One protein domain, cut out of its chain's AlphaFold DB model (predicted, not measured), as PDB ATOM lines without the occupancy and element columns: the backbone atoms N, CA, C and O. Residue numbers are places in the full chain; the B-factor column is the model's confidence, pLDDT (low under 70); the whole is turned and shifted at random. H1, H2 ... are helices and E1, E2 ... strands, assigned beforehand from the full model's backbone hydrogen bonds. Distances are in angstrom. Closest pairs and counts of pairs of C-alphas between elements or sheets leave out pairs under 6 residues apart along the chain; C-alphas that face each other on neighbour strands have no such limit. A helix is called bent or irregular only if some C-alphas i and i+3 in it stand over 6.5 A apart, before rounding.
ATOM      1  N   VAL A  98      31.844  23.200 -37.753       97.38
ATOM      2  CA  VAL A  98      31.052  23.323 -36.522       97.38
ATOM      3  C   VAL A  98      29.799  24.130 -36.813       97.38
ATOM      4  O   VAL A  98      29.868  25.260 -37.300       97.38
ATOM      5  N   VAL A  99      28.642  23.571 -36.470       96.94
ATOM      6  CA  VAL A  99      27.358  24.269 -36.541       96.94
ATOM      7  C   VAL A  99      26.784  24.356 -35.136       96.94
ATOM      8  O   VAL A  99      26.370  23.358 -34.556       96.94
ATOM      9  N   GLY A 100      26.797  25.561 -34.579       95.69
ATOM     10  CA  GLY A 100      26.272  25.872 -33.259       95.69
ATOM     11  C   GLY A 100      24.886  26.499 -33.321       95.69
ATOM     12  O   GLY A 100      24.561  27.232 -34.258       95.69
ATOM     13  N   VAL A 101      24.096  26.280 -32.272       93.88
ATOM     14  CA  VAL A 101      22.861  27.027 -32.020       93.88
ATOM     15  C   VAL A 101      22.922  27.594 -30.609       93.88
ATOM     16  O   VAL A 101      23.131  26.853 -29.652       93.88
ATOM     17  N   VAL A 102      22.710  28.899 -30.480       92.81
ATOM     18  CA  VAL A 102      22.547  29.586 -29.199       92.81
ATOM     19  C   VAL A 102      21.106  30.065 -29.055       92.81
ATOM     20  O   VAL A 102      20.401  30.348 -30.031       92.81
ATOM     21  N   CYS A 103      20.641  30.117 -27.816       89.44
ATOM     22  CA  CYS A 103      19.399  30.780 -27.476       89.44
ATOM     23  C   CYS A 103      19.468  31.356 -26.072       89.44
ATOM     24  O   CYS A 103      20.277  30.923 -25.252       89.44
ATOM     25  N   ASP A 104      18.579  32.304 -25.814       88.75
ATOM     26  CA  ASP A 104      18.317  32.824 -24.489       88.75
ATOM     27  C   ASP A 104      18.023  31.676 -23.513       88.75
ATOM     28  O   ASP A 104      17.233  30.763 -23.791       88.75
ATOM     29  N   ALA A 105      18.681  31.723 -22.357       90.12
ATOM     30  CA  ALA A 105      18.636  30.652 -21.375       90.12
ATOM     31  C   ALA A 105      17.230  30.439 -20.797       90.12
ATOM     32  O   ALA A 105      16.820  29.294 -20.583       90.12
ATOM     33  N   TYR A 106      16.452  31.510 -20.603       86.62
ATOM     34  CA  TYR A 106      15.068  31.386 -20.153       86.62
ATOM     35  C   TYR A 106      14.222  30.637 -21.192       86.62
ATOM     36  O   TYR A 106      13.480  29.712 -20.844       86.62
ATOM     37  N   LEU A 107      14.384  30.958 -22.479       86.88
ATOM     38  CA  LEU A 107      13.691  30.245 -23.555       86.88
ATOM     39  C   LEU A 107      14.083  28.779 -23.635       86.88
ATOM     40  O   LEU A 107      13.212  27.922 -23.820       86.88
ATOM     41  N   ALA A 108      15.372  28.479 -23.488       89.25
ATOM     42  CA  ALA A 108      15.868  27.113 -23.467       89.25
ATOM     43  C   ALA A 108      15.185  26.291 -22.364       89.25
ATOM     44  O   ALA A 108      14.734  25.166 -22.610       89.25
ATOM     45  N   VAL A 109      15.067  26.868 -21.164       89.25
ATOM     46  CA  VAL A 109      14.420  26.238 -20.006       89.25
ATOM     47  C   VAL A 109      12.921  26.068 -20.242       89.25
ATOM     48  O   VAL A 109      12.402  24.962 -20.080       89.25
ATOM     49  N   ALA A 110      12.222  27.108 -20.701       87.50
ATOM     50  CA  ALA A 110      10.790  27.035 -21.000       87.50
ATOM     51  C   ALA A 110      10.478  25.961 -22.063       87.50
ATOM     52  O   ALA A 110       9.562  25.149 -21.892       87.50
ATOM     53  N   ARG A 111      11.283  25.890 -23.134       88.56
ATOM     54  CA  ARG A 111      11.200  24.838 -24.163       88.56
ATOM     55  C   ARG A 111      11.481  23.454 -23.574       88.56
ATOM     56  O   ARG A 111      10.777  22.500 -23.909       88.56
ATOM     57  N   GLY A 112      12.465  23.347 -22.681       89.81
ATOM     58  CA  GLY A 112      12.803  22.119 -21.963       89.81
ATOM     59  C   GLY A 112      11.648  21.596 -21.104       89.81
ATOM     60  O   GLY A 112      11.317  20.413 -21.192       89.81
ATOM     61  N   ILE A 113      10.987  22.479 -20.350       90.12
ATOM     62  CA  ILE A 113       9.804  22.156 -19.537       90.12
ATOM     63  C   ILE A 113       8.646  21.709 -20.432       90.12
ATOM     64  O   ILE A 113       8.064  20.650 -20.200       90.12
ATOM     65  N   ARG A 114       8.345  22.458 -21.501       90.25
ATOM     66  CA  ARG A 114       7.288  22.082 -22.452       90.25
ATOM     67  C   ARG A 114       7.542  20.701 -23.061       90.25
ATOM     68  O   ARG A 114       6.634  19.875 -23.102       90.25
ATOM     69  N   ARG A 115       8.778  20.419 -23.489       90.75
ATOM     70  CA  ARG A 115       9.164  19.096 -23.999       90.75
ATOM     71  C   ARG A 115       9.002  18.016 -22.932       90.75
ATOM     72  O   ARG A 115       8.536  16.928 -23.260       90.75
ATOM     73  N   ALA A 116       9.360  18.297 -21.679       93.19
ATOM     74  CA  ALA A 116       9.199  17.350 -20.580       93.19
ATOM     75  C   ALA A 116       7.724  16.991 -20.347       93.19
ATOM     76  O   ALA A 116       7.421  15.812 -20.207       93.19
ATOM     77  N   ILE A 117       6.817  17.972 -20.403       92.38
ATOM     78  CA  ILE A 117       5.365  17.742 -20.308       92.38
ATOM     79  C   ILE A 117       4.875  16.866 -21.470       92.38
ATOM     80  O   ILE A 117       4.144  15.908 -21.252       92.38
ATOM     81  N   MET A 118       5.302  17.162 -22.702       90.88
ATOM     82  CA  MET A 118       4.827  16.449 -23.896       90.88
ATOM     83  C   MET A 118       5.405  15.035 -24.052       90.88
ATOM     84  O   MET A 118       4.749  14.165 -24.609       90.88
ATOM     85  N   THR A 119       6.651  14.813 -23.626       93.31
ATOM     86  CA  THR A 119       7.406  13.576 -23.925       93.31
ATOM     87  C   THR A 119       7.770  12.757 -22.688       93.31
ATOM     88  O   THR A 119       8.328  11.670 -22.820       93.31
ATOM     89  N   GLY A 120       7.549  13.292 -21.485       91.50
ATOM     90  CA  GLY A 120       8.017  12.714 -20.221       91.50
ATOM     91  C   GLY A 120       9.528  12.850 -19.971       91.50
ATOM     92  O   GLY A 120      10.027  12.367 -18.956       91.50
ATOM     93  N   ARG A 121      10.292  13.491 -20.871       87.00
ATOM     94  CA  ARG A 121      11.763  13.589 -20.782       87.00
ATOM     95  C   ARG A 121      12.223  14.966 -20.303       87.00
ATOM     96  O   ARG A 121      12.309  15.916 -21.085       87.00
ATOM     97  N   ALA A 122      12.573  15.046 -19.021       88.19
ATOM     98  CA  ALA A 122      13.095  16.252 -18.382       88.19
ATOM     99  C   ALA A 122      14.632  16.307 -18.363       88.19
ATOM    100  O   ALA A 122      15.312  15.289 -18.238       88.19
ATOM    101  N   VAL A 123      15.162  17.529 -18.437       88.56
ATOM    102  CA  VAL A 123      16.573  17.857 -18.188       88.56
ATOM    103  C   VAL A 123      16.608  18.797 -16.988       88.56
ATOM    104  O   VAL A 123      15.765  19.685 -16.878       88.56
ATOM    105  N   ARG A 124      17.553  18.587 -16.065       91.94
ATOM    106  CA  ARG A 124      17.715  19.477 -14.909       91.94
ATOM    107  C   ARG A 124      18.145  20.861 -15.388       91.94
ATOM    108  O   ARG A 124      19.083  20.963 -16.174       91.94
ATOM    109  N   VAL A 125      17.492  21.901 -14.871       91.50
ATOM    110  CA  VAL A 125      17.732  23.298 -15.270       91.50
ATOM    111  C   VAL A 125      19.200  23.676 -15.105       91.50
ATOM    112  O   VAL A 125      19.810  24.117 -16.068       91.50
ATOM    113  N   ASN A 126      19.799  23.408 -13.940       92.81
ATOM    114  CA  ASN A 126      21.214  23.698 -13.705       92.81
ATOM    115  C   ASN A 126      22.122  23.031 -14.756       92.81
ATOM    116  O   ASN A 126      22.892  23.721 -15.406       92.81
ATOM    117  N   SER A 127      21.942  21.734 -15.041       92.31
ATOM    118  CA  SER A 127      22.720  21.041 -16.082       92.31
ATOM    119  C   SER A 127      22.529  21.643 -17.481       92.31
ATOM    120  O   SER A 127      23.470  21.676 -18.272       92.31
ATOM    121  N   GLN A 128      21.322  22.120 -17.799       92.56
ATOM    122  CA  GLN A 128      21.042  22.809 -19.059       92.56
ATOM    123  C   GLN A 128      21.775  24.156 -19.139       92.56
ATOM    124  O   GLN A 128      22.426  24.421 -20.150       92.56
ATOM    125  N   LEU A 129      21.712  24.967 -18.075       94.31
ATOM    126  CA  LEU A 129      22.412  26.251 -17.977       94.31
ATOM    127  C   LEU A 129      23.929  26.066 -18.058       94.31
ATOM    128  O   LEU A 129      24.578  26.760 -18.837       94.31
ATOM    129  N   THR A 130      24.479  25.079 -17.344       95.56
ATOM    130  CA  THR A 130      25.909  24.756 -17.393       95.56
ATOM    131  C   THR A 130      26.366  24.384 -18.793       95.56
ATOM    132  O   THR A 130      27.405  24.840 -19.266       95.56
ATOM    133  N   SER A 131      25.571  23.583 -19.500       94.50
ATOM    134  CA  SER A 131      25.894  23.205 -20.871       94.50
ATOM    135  C   SER A 131      25.877  24.410 -21.821       94.50
ATOM    136  O   SER A 131      26.805  24.567 -22.613       94.50
ATOM    137  N   HIS A 132      24.875  25.292 -21.703       93.88
ATOM    138  CA  HIS A 132      24.800  26.531 -22.488       93.88
ATOM    139  C   HIS A 132      26.000  27.440 -22.232       93.88
ATOM    140  O   HIS A 132      26.650  27.867 -23.187       93.88
ATOM    141  N   LYS A 133      26.320  27.678 -20.955       96.06
ATOM    142  CA  LYS A 133      27.443  28.519 -20.546       96.06
ATOM    143  C   LYS A 133      28.757  28.030 -21.137       96.06
ATOM    144  O   LYS A 133      29.464  28.793 -21.790       96.06
ATOM    145  N   ARG A 134      29.066  26.745 -20.947       97.19
ATOM    146  CA  ARG A 134      30.331  26.164 -21.408       97.19
ATOM    147  C   ARG A 134      30.453  26.147 -22.927       97.19
ATOM    148  O   ARG A 134      31.508  26.496 -23.441       97.19
ATOM    149  N   PHE A 135      29.386  25.789 -23.645       97.00
ATOM    150  CA  PHE A 135      29.399  25.861 -25.107       97.00
ATOM    151  C   PHE A 135      29.660  27.294 -25.589       97.00
ATOM    152  O   PHE A 135      30.538  27.514 -26.420       97.00
ATOM    153  N   ALA A 136      28.925  28.266 -25.043       96.19
ATOM    154  CA  ALA A 136      29.058  29.659 -25.441       96.19
ATOM    155  C   ALA A 136      30.461  30.216 -25.152       96.19
ATOM    156  O   ALA A 136      31.035  30.884 -26.007       96.19
ATOM    157  N   ALA A 137      31.037  29.877 -23.994       96.81
ATOM    158  CA  ALA A 137      32.395  30.267 -23.622       96.81
ATOM    159  C   ALA A 137      33.470  29.655 -24.540       96.81
ATOM    160  O   ALA A 137      34.454  30.319 -24.863       96.81
ATOM    161  N   ALA A 138      33.280  28.414 -24.998       97.31
ATOM    162  CA  ALA A 138      34.265  27.703 -25.814       97.31
ATOM    163  C   ALA A 138      34.116  27.938 -27.331       97.31
ATOM    164  O   ALA A 138      35.049  27.673 -28.092       97.31
ATOM    165  N   PHE A 139      32.972  28.452 -27.804       96.62
ATOM    166  CA  PHE A 139      32.656  28.540 -29.237       96.62
ATOM    167  C   PHE A 139      33.729  29.266 -30.062       96.62
ATOM    168  O   PHE A 139      34.102  28.804 -31.144       96.62
ATOM    169  N   GLN A 140      34.264  30.381 -29.555       94.44
ATOM    170  CA  GLN A 140      35.308  31.131 -30.256       94.44
ATOM    171  C   GLN A 140      36.603  30.320 -30.395       94.44
ATOM    172  O   GLN A 140      37.241  30.370 -31.448       94.44
ATOM    173  N   LYS A 141      36.961  29.528 -29.379       95.88
ATOM    174  CA  LYS A 141      38.108  28.613 -29.436       95.88
ATOM    175  C   LYS A 141      37.878  27.524 -30.480       95.88
ATOM    176  O   LYS A 141      38.733  27.299 -31.328       95.88
ATOM    177  N   TYR A 142      36.686  26.925 -30.510       96.81
ATOM    178  CA  TYR A 142      36.338  25.937 -31.537       96.81
ATOM    179  C   TYR A 142      36.450  26.516 -32.945       96.81
ATOM    180  O   TYR A 142      37.001  25.861 -33.829       96.81
ATOM    181  N   CYS A 143      36.016  27.765 -33.144       96.19
ATOM    182  CA  CYS A 143      36.166  28.453 -34.423       96.19
ATOM    183  C   CYS A 143      37.625  28.538 -34.877       96.19
ATOM    184  O   CYS A 143      37.852  28.566 -36.076       96.19
ATOM    185  N   GLN A 144      38.617  28.557 -33.987       95.06
ATOM    186  CA  GLN A 144      40.033  28.601 -34.371       95.06
ATOM    187  C   GLN A 144      40.576  27.235 -34.823       95.06
ATOM    188  O   GLN A 144      41.555  27.184 -35.561       95.06
ATOM    189  N   LEU A 145      39.935  26.134 -34.423       96.25
ATOM    190  CA  LEU A 145      40.434  24.769 -34.641       96.25
ATOM    191  C   LEU A 145      39.863  24.095 -35.907       96.25
ATOM    192  O   LEU A 145      40.406  23.102 -36.402       96.25
ATOM    193  N   VAL A 146      38.759  24.617 -36.444       97.44
ATOM    194  CA  VAL A 146      37.980  23.990 -37.531       97.44
ATOM    195  C   VAL A 146      38.050  24.780 -38.835       97.44
ATOM    196  O   VAL A 146      38.437  25.945 -38.837       97.44
ATOM    197  N   ASP A 147      37.677  24.175 -39.963       97.50
ATOM    198  CA  ASP A 147      37.717  24.850 -41.270       97.50
ATOM    199  C   ASP A 147      36.530  25.782 -41.473       97.50
ATOM    200  O   ASP A 147      36.676  26.845 -42.062       97.50
ATOM    201  N   GLY A 148      35.354  25.395 -40.986       97.25
ATOM    202  CA  GLY A 148      34.141  26.195 -41.089       97.25
ATOM    203  C   GLY A 148      33.410  26.262 -39.761       97.25
ATOM    204  O   GLY A 148      33.359  25.283 -39.019       97.25
ATOM    205  N   ALA A 149      32.819  27.410 -39.461       97.81
ATOM    206  CA  ALA A 149      31.964  27.564 -38.294       97.81
ATOM    207  C   ALA A 149      30.718  28.365 -38.660       97.81
ATOM    208  O   ALA A 149      30.800  29.341 -39.406       97.81
ATOM    209  N   LYS A 150      29.562  27.970 -38.137       97.50
ATOM    210  CA  LYS A 150      28.311  28.727 -38.229       97.50
ATOM    211  C   LYS A 150      27.648  28.734 -36.866       97.50
ATOM    212  O   LYS A 150      27.554  27.689 -36.229       97.50
ATOM    213  N   LEU A 151      27.170  29.892 -36.436       97.12
ATOM    214  CA  LEU A 151      26.374  30.036 -35.226       97.12
ATOM    215  C   LEU A 151      25.004  30.576 -35.594       97.12
ATOM    216  O   LEU A 151      24.901  31.610 -36.255       97.12
ATOM    217  N   TYR A 152      23.967  29.899 -35.123       94.94
ATOM    218  CA  TYR A 152      22.591  30.326 -35.300       94.94
ATOM    219  C   TYR A 152      21.971  30.770 -33.973       94.94
ATOM    220  O   TYR A 152      22.145  30.110 -32.954       94.94
ATOM    221  N   SER A 153      21.195  31.849 -33.992       91.62
ATOM    222  CA  SER A 153      20.297  32.235 -32.905       91.62
ATOM    223  C   SER A 153      18.924  31.616 -33.141       91.62
ATOM    224  O   SER A 153      18.361  31.735 -34.229       91.62
ATOM    225  N   SER A 154      18.360  30.971 -32.122       89.56
ATOM    226  CA  SER A 154      16.965  30.499 -32.146       89.56
ATOM    227  C   SER A 154      16.050  31.315 -31.227       89.56
ATOM    228  O   SER A 154      15.065  30.791 -30.697       89.56
ATOM    229  N   ASN A 155      16.371  32.598 -31.038       83.94
ATOM    230  CA  ASN A 155      15.580  33.538 -30.236       83.94
ATOM    231  C   ASN A 155      14.379  34.123 -30.980       83.94
ATOM    232  O   ASN A 155      13.532  34.748 -30.361       83.94
ATOM    233  N   SER A 156      14.259  33.936 -32.291       75.88
ATOM    234  CA  SER A 156      13.075  34.355 -33.041       75.88
ATOM    235  C   SER A 156      12.023  33.249 -33.113       75.88
ATOM    236  O   SER A 156      12.342  32.058 -33.148       75.88
ATOM    237  N   LEU A 157      10.750  33.643 -33.202       67.50
ATOM    238  CA  LEU A 157       9.667  32.732 -33.556       67.50
ATOM    239  C   LEU A 157       9.798  32.364 -35.047       67.50
ATOM    240  O   LEU A 157       9.510  33.185 -35.914       67.50
ATOM    241  N   GLY A 158      10.294  31.163 -35.352       74.62
ATOM    242  CA  GLY A 158      10.497  30.700 -36.729       74.62
ATOM    243  C   GLY A 158      11.811  29.947 -36.921       74.62
ATOM    244  O   GLY A 158      12.247  29.212 -36.034       74.62
ATOM    245  N   SER A 159      12.428  30.108 -38.093       82.31
ATOM    246  CA  SER A 159      13.721  29.495 -38.400       82.31
ATOM    247  C   SER A 159      14.865  30.157 -37.615       82.31
ATOM    248  O   SER A 159      14.827  31.368 -37.384       82.31
ATOM    249  N   PRO A 160      15.898  29.389 -37.217       89.94
ATOM    250  CA  PRO A 160      17.110  29.957 -36.639       89.94
ATOM    251  C   PRO A 160      17.790  30.947 -37.596       89.94
ATOM    252  O   PRO A 160      17.872  30.701 -38.802       89.94
ATOM    253  N   GLN A 161      18.299  32.050 -37.057       91.19
ATOM    254  CA  GLN A 161      18.986  33.104 -37.809       91.19
ATOM    255  C   GLN A 161      20.499  32.915 -37.729       91.19
ATOM    256  O   GLN A 161      21.010  32.647 -36.649       91.19
ATOM    257  N   LEU A 162      21.223  33.048 -38.843       93.81
ATOM    258  CA  LEU A 162      22.689  32.988 -38.844       93.81
ATOM    259  C   LEU A 162      23.253  34.277 -38.234       93.81
ATOM    260  O   LEU A 162      22.983  35.357 -38.748       93.81
ATOM    261  N   ILE A 163      24.036  34.153 -37.163       94.19
ATOM    262  CA  ILE A 163      24.565  35.294 -36.396       94.19
ATOM    263  C   ILE A 163      26.091  35.332 -36.332       94.19
ATOM    264  O   ILE A 163      26.662  36.363 -35.992       94.19
ATOM    265  N   ALA A 164      26.763  34.231 -36.669       95.69
ATOM    266  CA  ALA A 164      28.196  34.231 -36.921       95.69
ATOM    267  C   ALA A 164      28.564  33.191 -37.975       95.69
ATOM    268  O   ALA A 164      27.956  32.117 -38.024       95.69
ATOM    269  N   TRP A 165      29.573  33.475 -38.795       96.50
ATOM    270  CA  TRP A 165      30.109  32.506 -39.742       96.50
ATOM    271  C   TRP A 165      31.609  32.673 -39.993       96.50
ATOM    272  O   TRP A 165      32.157  33.773 -39.979       96.50
ATOM    273  N   LYS A 166      32.264  31.547 -40.274       96.19
ATOM    274  CA  LYS A 166      33.649  31.441 -40.728       96.19
ATOM    275  C   LYS A 166      33.704  30.446 -41.886       96.19
ATOM    276  O   LYS A 166      33.173  29.342 -41.760       96.19
ATOM    277  N   GLY A 167      34.299  30.852 -43.007       91.62
ATOM    278  CA  GLY A 167      34.334  30.051 -44.238       91.62
ATOM    279  C   GLY A 167      35.577  29.177 -44.408       91.62
ATOM    280  O   GLY A 167      35.505  28.165 -45.108       91.62
ATOM    281  N   ASP A 168      36.692  29.554 -43.784       88.06
ATOM    282  CA  ASP A 168      37.975  28.865 -43.916       88.06
ATOM    283  C   ASP A 168      38.773  28.866 -42.596       88.06
ATOM    284  O   ASP A 168      38.459  29.601 -41.654       88.06
ATOM    285  N   ILE A 169      39.804  28.016 -42.512       85.56
ATOM    286  CA  ILE A 169      40.568  27.803 -41.275       85.56
ATOM    287  C   ILE A 169      41.279  29.074 -40.784       85.56
ATOM    288  O   ILE A 169      41.273  29.326 -39.582       85.56
ATOM    289  N   ASN A 170      41.790  29.901 -41.702       87.44
ATOM    290  CA  ASN A 170      42.526  31.139 -41.416       87.44
ATOM    291  C   ASN A 170      41.624  32.386 -41.447       87.44
ATOM    292  O   ASN A 170      42.085  33.508 -41.231       87.44
ATOM    293  N   GLY A 171      40.343  32.194 -41.740       86.31
ATOM    294  CA  GLY A 171      39.355  33.237 -41.883       86.31
ATOM    295  C   GLY A 171      38.987  33.824 -40.532       86.31
ATOM    296  O   GLY A 171      39.000  33.158 -39.496       86.31
ATOM    297  N   SER A 172      38.616  35.097 -40.541       90.50
ATOM    298  CA  SER A 172      38.043  35.732 -39.356       90.50
ATOM    299  C   SER A 172      36.580  35.323 -39.183       90.50
ATOM    300  O   SER A 172      35.860  35.130 -40.163       90.50
ATOM    301  N   LEU A 173      36.133  35.207 -37.931       93.12
ATOM    302  CA  LEU A 173      34.721  35.008 -37.615       93.12
ATOM    303  C   LEU A 173      33.961  36.308 -37.909       93.12
ATOM    304  O   LEU A 173      34.188  37.325 -37.256       93.12
ATOM    305  N   LEU A 174      33.067  36.273 -38.891       93.62
ATOM    306  CA  LEU A 174      32.156  37.372 -39.195       93.62
ATOM    307  C   LEU A 174      30.915  37.230 -38.317       93.62
ATOM    308  O   LEU A 174      30.375  36.133 -38.198       93.62
ATOM    309  N   VAL A 175      30.486  38.321 -37.684       94.12
ATOM    310  CA  VAL A 175      29.407  38.319 -36.685       94.12
ATOM    311  C   VAL A 175      28.357  39.370 -37.017       94.12
ATOM    312  O   VAL A 175      28.697  40.447 -37.503       94.12
ATOM    313  N   GLU A 176      27.092  39.073 -36.725       90.31
ATOM    314  CA  GLU A 176      26.006  40.053 -36.695       90.31
ATOM    315  C   GLU A 176      26.060  40.799 -35.349       90.31
ATOM    316  O   GLU A 176      25.715  40.208 -34.316       90.31
ATOM    317  N   PRO A 177      26.488  42.078 -35.314       85.50
ATOM    318  CA  PRO A 177      26.786  42.769 -34.060       85.50
ATOM    319  C   PRO A 177      25.593  42.873 -33.105       85.50
ATOM    320  O   PRO A 177      25.785  42.934 -31.894       85.50
ATOM    321  N   ARG A 178      24.360  42.890 -33.629       81.50
ATOM    322  CA  ARG A 178      23.143  43.022 -32.805       81.50
ATOM    323  C   ARG A 178      22.719  41.725 -32.123       81.50
ATOM    324  O   ARG A 178      21.997  41.772 -31.131       81.50
ATOM    325  N   GLU A 179      23.147  40.586 -32.652       83.31
ATOM    326  CA  GLU A 179      22.716  39.268 -32.182       83.31
ATOM    327  C   GLU A 179      23.822  38.513 -31.440       83.31
ATOM    328  O   GLU A 179      23.531  37.698 -30.561       83.31
ATOM    329  N   ILE A 180      25.091  38.797 -31.754       88.06
ATOM    330  CA  ILE A 180      26.235  38.096 -31.161       88.06
ATOM    331  C   ILE A 180      26.364  38.325 -29.649       88.06
ATOM    332  O   ILE A 180      26.854  37.445 -28.947       88.06
ATOM    333  N   ASP A 181      25.837  39.441 -29.131       87.50
ATOM    334  CA  ASP A 181      25.743  39.738 -27.692       87.50
ATOM    335  C   ASP A 181      25.059  38.610 -26.903       87.50
ATOM    336  O   ASP A 181      25.397  38.361 -25.747       87.50
ATOM    337  N   CYS A 182      24.142  37.854 -27.524       87.62
ATOM    338  CA  CYS A 182      23.551  36.714 -26.835       87.62
ATOM    339  C   CYS A 182      24.576  35.622 -26.501       87.62
ATOM    340  O   CYS A 182      24.499  35.035 -25.423       87.62
ATOM    341  N   LEU A 183      25.548  35.365 -27.382       92.19
ATOM    342  CA  LEU A 183      26.606  34.393 -27.109       92.19
ATOM    343  C   LEU A 183      27.417  34.810 -25.875       92.19
ATOM    344  O   LEU A 183      27.660  33.983 -24.999       92.19
ATOM    345  N   ASP A 184      27.767  36.092 -25.775       90.50
ATOM    346  CA  ASP A 184      28.558  36.620 -24.662       90.50
ATOM    347  C   ASP A 184      27.765  36.659 -23.343       90.50
ATOM    348  O   ASP A 184      28.250  36.273 -22.281       90.50
ATOM    349  N   LYS A 185      26.479  37.009 -23.389       91.38
ATOM    350  CA  LYS A 185      25.608  36.907 -22.208       91.38
ATOM    351  C   LYS A 185      25.450  35.468 -21.728       91.38
ATOM    352  O   LYS A 185      25.489  35.213 -20.525       91.38
ATOM    353  N   VAL A 186      25.279  34.523 -22.655       92.88
ATOM    354  CA  VAL A 186      25.122  33.101 -22.328       92.88
ATOM    355  C   VAL A 186      26.423  32.509 -21.770       92.88
ATOM    356  O   VAL A 186      26.366  31.700 -20.844       92.88
ATOM    357  N   SER A 187      27.595  32.940 -22.247       94.88
ATOM    358  CA  SER A 187      28.896  32.498 -21.712       94.88
ATOM    359  C   SER A 187      29.114  32.919 -20.247       94.88
ATOM    360  O   SER A 187      29.867  32.276 -19.513       94.88
ATOM    361  N   ASN A 188      28.385  33.941 -19.788       94.25
ATOM    362  CA  ASN A 188      28.481  34.515 -18.448       94.25
ATOM    363  C   ASN A 188      27.292  34.176 -17.526       94.25
ATOM    364  O   ASN A 188      27.119  34.814 -16.487       94.25
ATOM    365  N   LEU A 189      26.486  33.163 -17.862       94.06
ATOM    366  CA  LEU A 189      25.339  32.753 -17.042       94.06
ATOM    367  C   LEU A 189      25.717  32.422 -15.591       94.06
ATOM    368  O   LEU A 189      26.740  31.778 -15.305       94.06
ATOM    369  N   ASN A 190      24.811  32.771 -14.680       93.25
ATOM    370  CA  ASN A 190      24.785  32.239 -13.328       93.25
ATOM    371  C   ASN A 190      23.975  30.935 -13.302       93.25
ATOM    372  O   ASN A 190      22.748  30.924 -13.229       93.25
ATOM    373  N   GLU A 191      24.671  29.805 -13.347       92.12
ATOM    374  CA  GLU A 191      24.058  28.470 -13.342       92.12
ATOM    375  C   GLU A 191      23.348  28.140 -12.015       92.12
ATOM    376  O   GLU A 191      22.507  27.238 -11.967       92.12
ATOM    377  N   GLY A 192      23.698  28.856 -10.940       90.62
ATOM    378  CA  GLY A 192      23.095  28.756  -9.610       90.62
ATOM    379  C   GLY A 192      21.957  29.749  -9.373       90.62
ATOM    380  O   GLY A 192      21.504  29.877  -8.237       90.62
ATOM    381  N   ALA A 193      21.508  30.464 -10.408       90.06
ATOM    382  CA  ALA A 193      20.442  31.446 -10.290       90.06
ATOM    383  C   ALA A 193      19.151  30.824  -9.737       90.06
ATOM    384  O   ALA A 193      18.645  29.820 -10.244       90.06
ATOM    385  N   THR A 194      18.594  31.462  -8.710       87.31
ATOM    386  CA  THR A 194      17.294  31.103  -8.124       87.31
ATOM    387  C   THR A 194      16.150  31.952  -8.670       87.31
ATOM    388  O   THR A 194      14.984  31.628  -8.456       87.31
ATOM    389  N   SER A 195      16.469  33.035  -9.382       84.69
ATOM    390  CA  SER A 195      15.505  33.920 -10.028       84.69
ATOM    391  C   SER A 195      15.989  34.339 -11.416       84.69
ATOM    392  O   SER A 195      17.171  34.233 -11.740       84.69
ATOM    393  N   LEU A 196      15.070  34.845 -12.243       82.00
ATOM    394  CA  LEU A 196      15.413  35.366 -13.568       82.00
ATOM    395  C   LEU A 196      16.364  36.570 -13.491       82.00
ATOM    396  O   LEU A 196      17.221  36.721 -14.353       82.00
ATOM    397  N   HIS A 197      16.224  37.406 -12.462       83.56
ATOM    398  CA  HIS A 197      17.066  38.587 -12.270       83.56
ATOM    399  C   HIS A 197      18.514  38.222 -11.933       83.56
ATOM    400  O   HIS A 197      19.417  39.004 -12.206       83.56
ATOM    401  N   ASP A 198      18.734  37.022 -11.397       88.81
ATOM    402  CA  ASP A 198      20.066  36.526 -11.056       88.81
ATOM    403  C   ASP A 198      20.707  35.732 -12.198       88.81
ATOM    404  O   ASP A 198      21.839  35.281 -12.040       88.81
ATOM    405  N   LEU A 199      19.990  35.507 -13.309       89.00
ATOM    406  CA  LEU A 199      20.402  34.606 -14.389       89.00
ATOM    407  C   LEU A 199      21.558  35.174 -15.217       89.00
ATOM    408  O   LEU A 199      22.499  34.444 -15.540       89.00
ATOM    409  N   TYR A 200      21.485  36.466 -15.540       89.12
ATOM    410  CA  TYR A 200      22.523  37.189 -16.265       89.12
ATOM    411  C   TYR A 200      23.186  38.239 -15.362       89.12
ATOM    412  O   TYR A 200      22.507  38.870 -14.543       89.12
ATOM    413  N   PRO A 201      24.495  38.495 -15.530       82.81
ATOM    414  CA  PRO A 201      25.161  39.599 -14.850       82.81
ATOM    415  C   PRO A 201      24.462  40.940 -15.120       82.81
ATOM    416  O   PRO A 201      24.006  41.209 -16.231       82.81
ATOM    417  N   GLY A 202      24.377  41.795 -14.098       78.44
ATOM    418  CA  GLY A 202      23.779  43.131 -14.221       78.44
ATOM    419  C   GLY A 202      22.245  43.166 -14.224       78.44
ATOM    420  O   GLY A 202      21.675  44.227 -14.463       78.44
ATOM    421  N   GLY A 203      21.569  42.044 -13.952       73.38
ATOM    422  CA  GLY A 203      20.110  42.004 -13.807       73.38
ATOM    423  C   GLY A 203      19.335  42.001 -15.126       73.38
ATOM    424  O   GLY A 203      18.113  42.165 -15.119       73.38
ATOM    425  N   ALA A 204      20.026  41.822 -16.257       76.44
ATOM    426  CA  ALA A 204      19.375  41.630 -17.546       76.44
ATOM    427  C   ALA A 204      18.484  40.378 -17.504       76.44
ATOM    428  O   ALA A 204      18.842  39.364 -16.914       76.44
ATOM    429  N   THR A 205      17.319  40.438 -18.143       72.19
ATOM    430  CA  THR A 205      16.355  39.326 -18.167       72.19
ATOM    431  C   THR A 205      16.321  38.594 -19.508       72.19
ATOM    432  O   THR A 205      15.618  37.589 -19.635       72.19
ATOM    433  N   THR A 206      17.073  39.083 -20.501       75.19
ATOM    434  CA  THR A 206      17.089  38.578 -21.879       75.19
ATOM    435  C   THR A 206      18.458  38.721 -22.545       75.19
ATOM    436  O   THR A 206      19.262  39.597 -22.202       75.19
ATOM    437  N   CYS A 207      18.697  37.886 -23.557       72.00
ATOM    438  CA  CYS A 207      19.800  38.031 -24.505       72.00
ATOM    439  C   CYS A 207      19.291  38.404 -25.922       72.00
ATOM    440  O   CYS A 207      18.245  37.918 -26.357       72.00
ATOM    441  N   GLY A 208      20.056  39.213 -26.671       65.56
ATOM    442  CA  GLY A 208      19.776  39.559 -28.078       65.56
ATOM    443  C   GLY A 208      18.864  40.776 -28.305       65.56
ATOM    444  O   GLY A 208      18.366  41.390 -27.361       65.56
ATOM    445  N   SER A 209      18.669  41.143 -29.581       58.91
ATOM    446  CA  SER A 209      17.942  42.364 -29.975       58.91
ATOM    447  C   SER A 209      16.415  42.228 -29.940       58.91
ATOM    448  O   SER A 209      15.702  43.230 -29.850       58.91
ATOM    449  N   ARG A 210      15.903  40.989 -29.980       60.22
ATOM    450  CA  ARG A 210      14.477  40.661 -29.863       60.22
ATOM    451  C   ARG A 210      14.190  39.941 -28.556       60.22
ATOM    452  O   ARG A 210      14.649  38.826 -28.322       60.22
ATOM    453  N   SER A 211      13.373  40.574 -27.730       62.78
ATOM    454  CA  SER A 211      12.894  40.011 -26.481       62.78
ATOM    455  C   SER A 211      11.650  39.158 -26.744       62.78
ATOM    456  O   SER A 211      10.565  39.692 -26.957       62.78
TER     457      SER A 211
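AT A GLANCE: This is residues 98 to 211 of the 245 residues of an uncharacterized protein of Aegilops tauschii subsp. strangulata (UniProt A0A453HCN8). A small three-stranded sheet has two helices over one face, the long H2 slantwise and the short H3 across, while H1 angles away from H2 at a corner. The order along the 114 printed residues is E1, H1, H2, E2, E3, H3, and residues 188 to 211 follow with no named element. The sheet, E1 E2 E3, is mixed, and the class is mixed, helices and strands. The whole is compact, with a radius of gyration of the C-alphas of 14.5 A and spans of 43, 34 and 24 A.

HOW THE PARTS SIT: Start at E1, residues 98 to 102, parallel to E2, residues 148 to 153; N 100 and O 150 are 2.8 A apart, within hydrogen-bond range. E2 forms an antiparallel hairpin with E3, residues 161 to 166; N 151 and O 164 are 2.8 A apart. H1, residues 105 to 119, is not on the sheet; its residues 105 to 109 alone touch H2, residues 125 to 145, closest at the C-alphas of Val 109 and Val 125, 6.5 A, at a steep tilt of 59 degrees, opposite ways. E1, H1 H2, E2 make a strand-helix-strand unit, two parallel neighbour strands with helices between. H2 is on the sheet at a height of 9.4 A, over E1 and E2. H3, residues 181 to 187, is on the same face, over E2, at a height of 10.3 A: two layers, helices on one face of a sheet. H2 touches H3 with its residues 132 to 137 alone, closest at the C-alphas of Lys 133 and Ser 187, 4.4 A. Every O i to N i+4 pair is within hydrogen-bond range in H1 and H3, and 14 of 17 in H2.

IN THESE COORDINATES: Find C-alpha 98 at (31.052, 23.323, -36.522), where E1 begins. H1 then runs 20.6 A, and H2 runs 29.9 A from C-alpha 125 at (17.732, 23.298, -15.270); H2 is irregular, with C-alphas 137 and 140 7.3 A apart, and has a kink of 45 degrees near residue 139. E2 runs 17.2 A and E3 15.0 A, and H3 ends at C-alpha 187, (28.896, 32.498, -21.712).

THE WHOLE: The farthest C-alphas, those of Ile 117 and Asn 170, are 44.8 A apart. The printed part has no cut, and the link from E3 to H3, 14 residues, is long. Look for low confidence, pLDDT under 70, at residue 157 and residues 208 to 211.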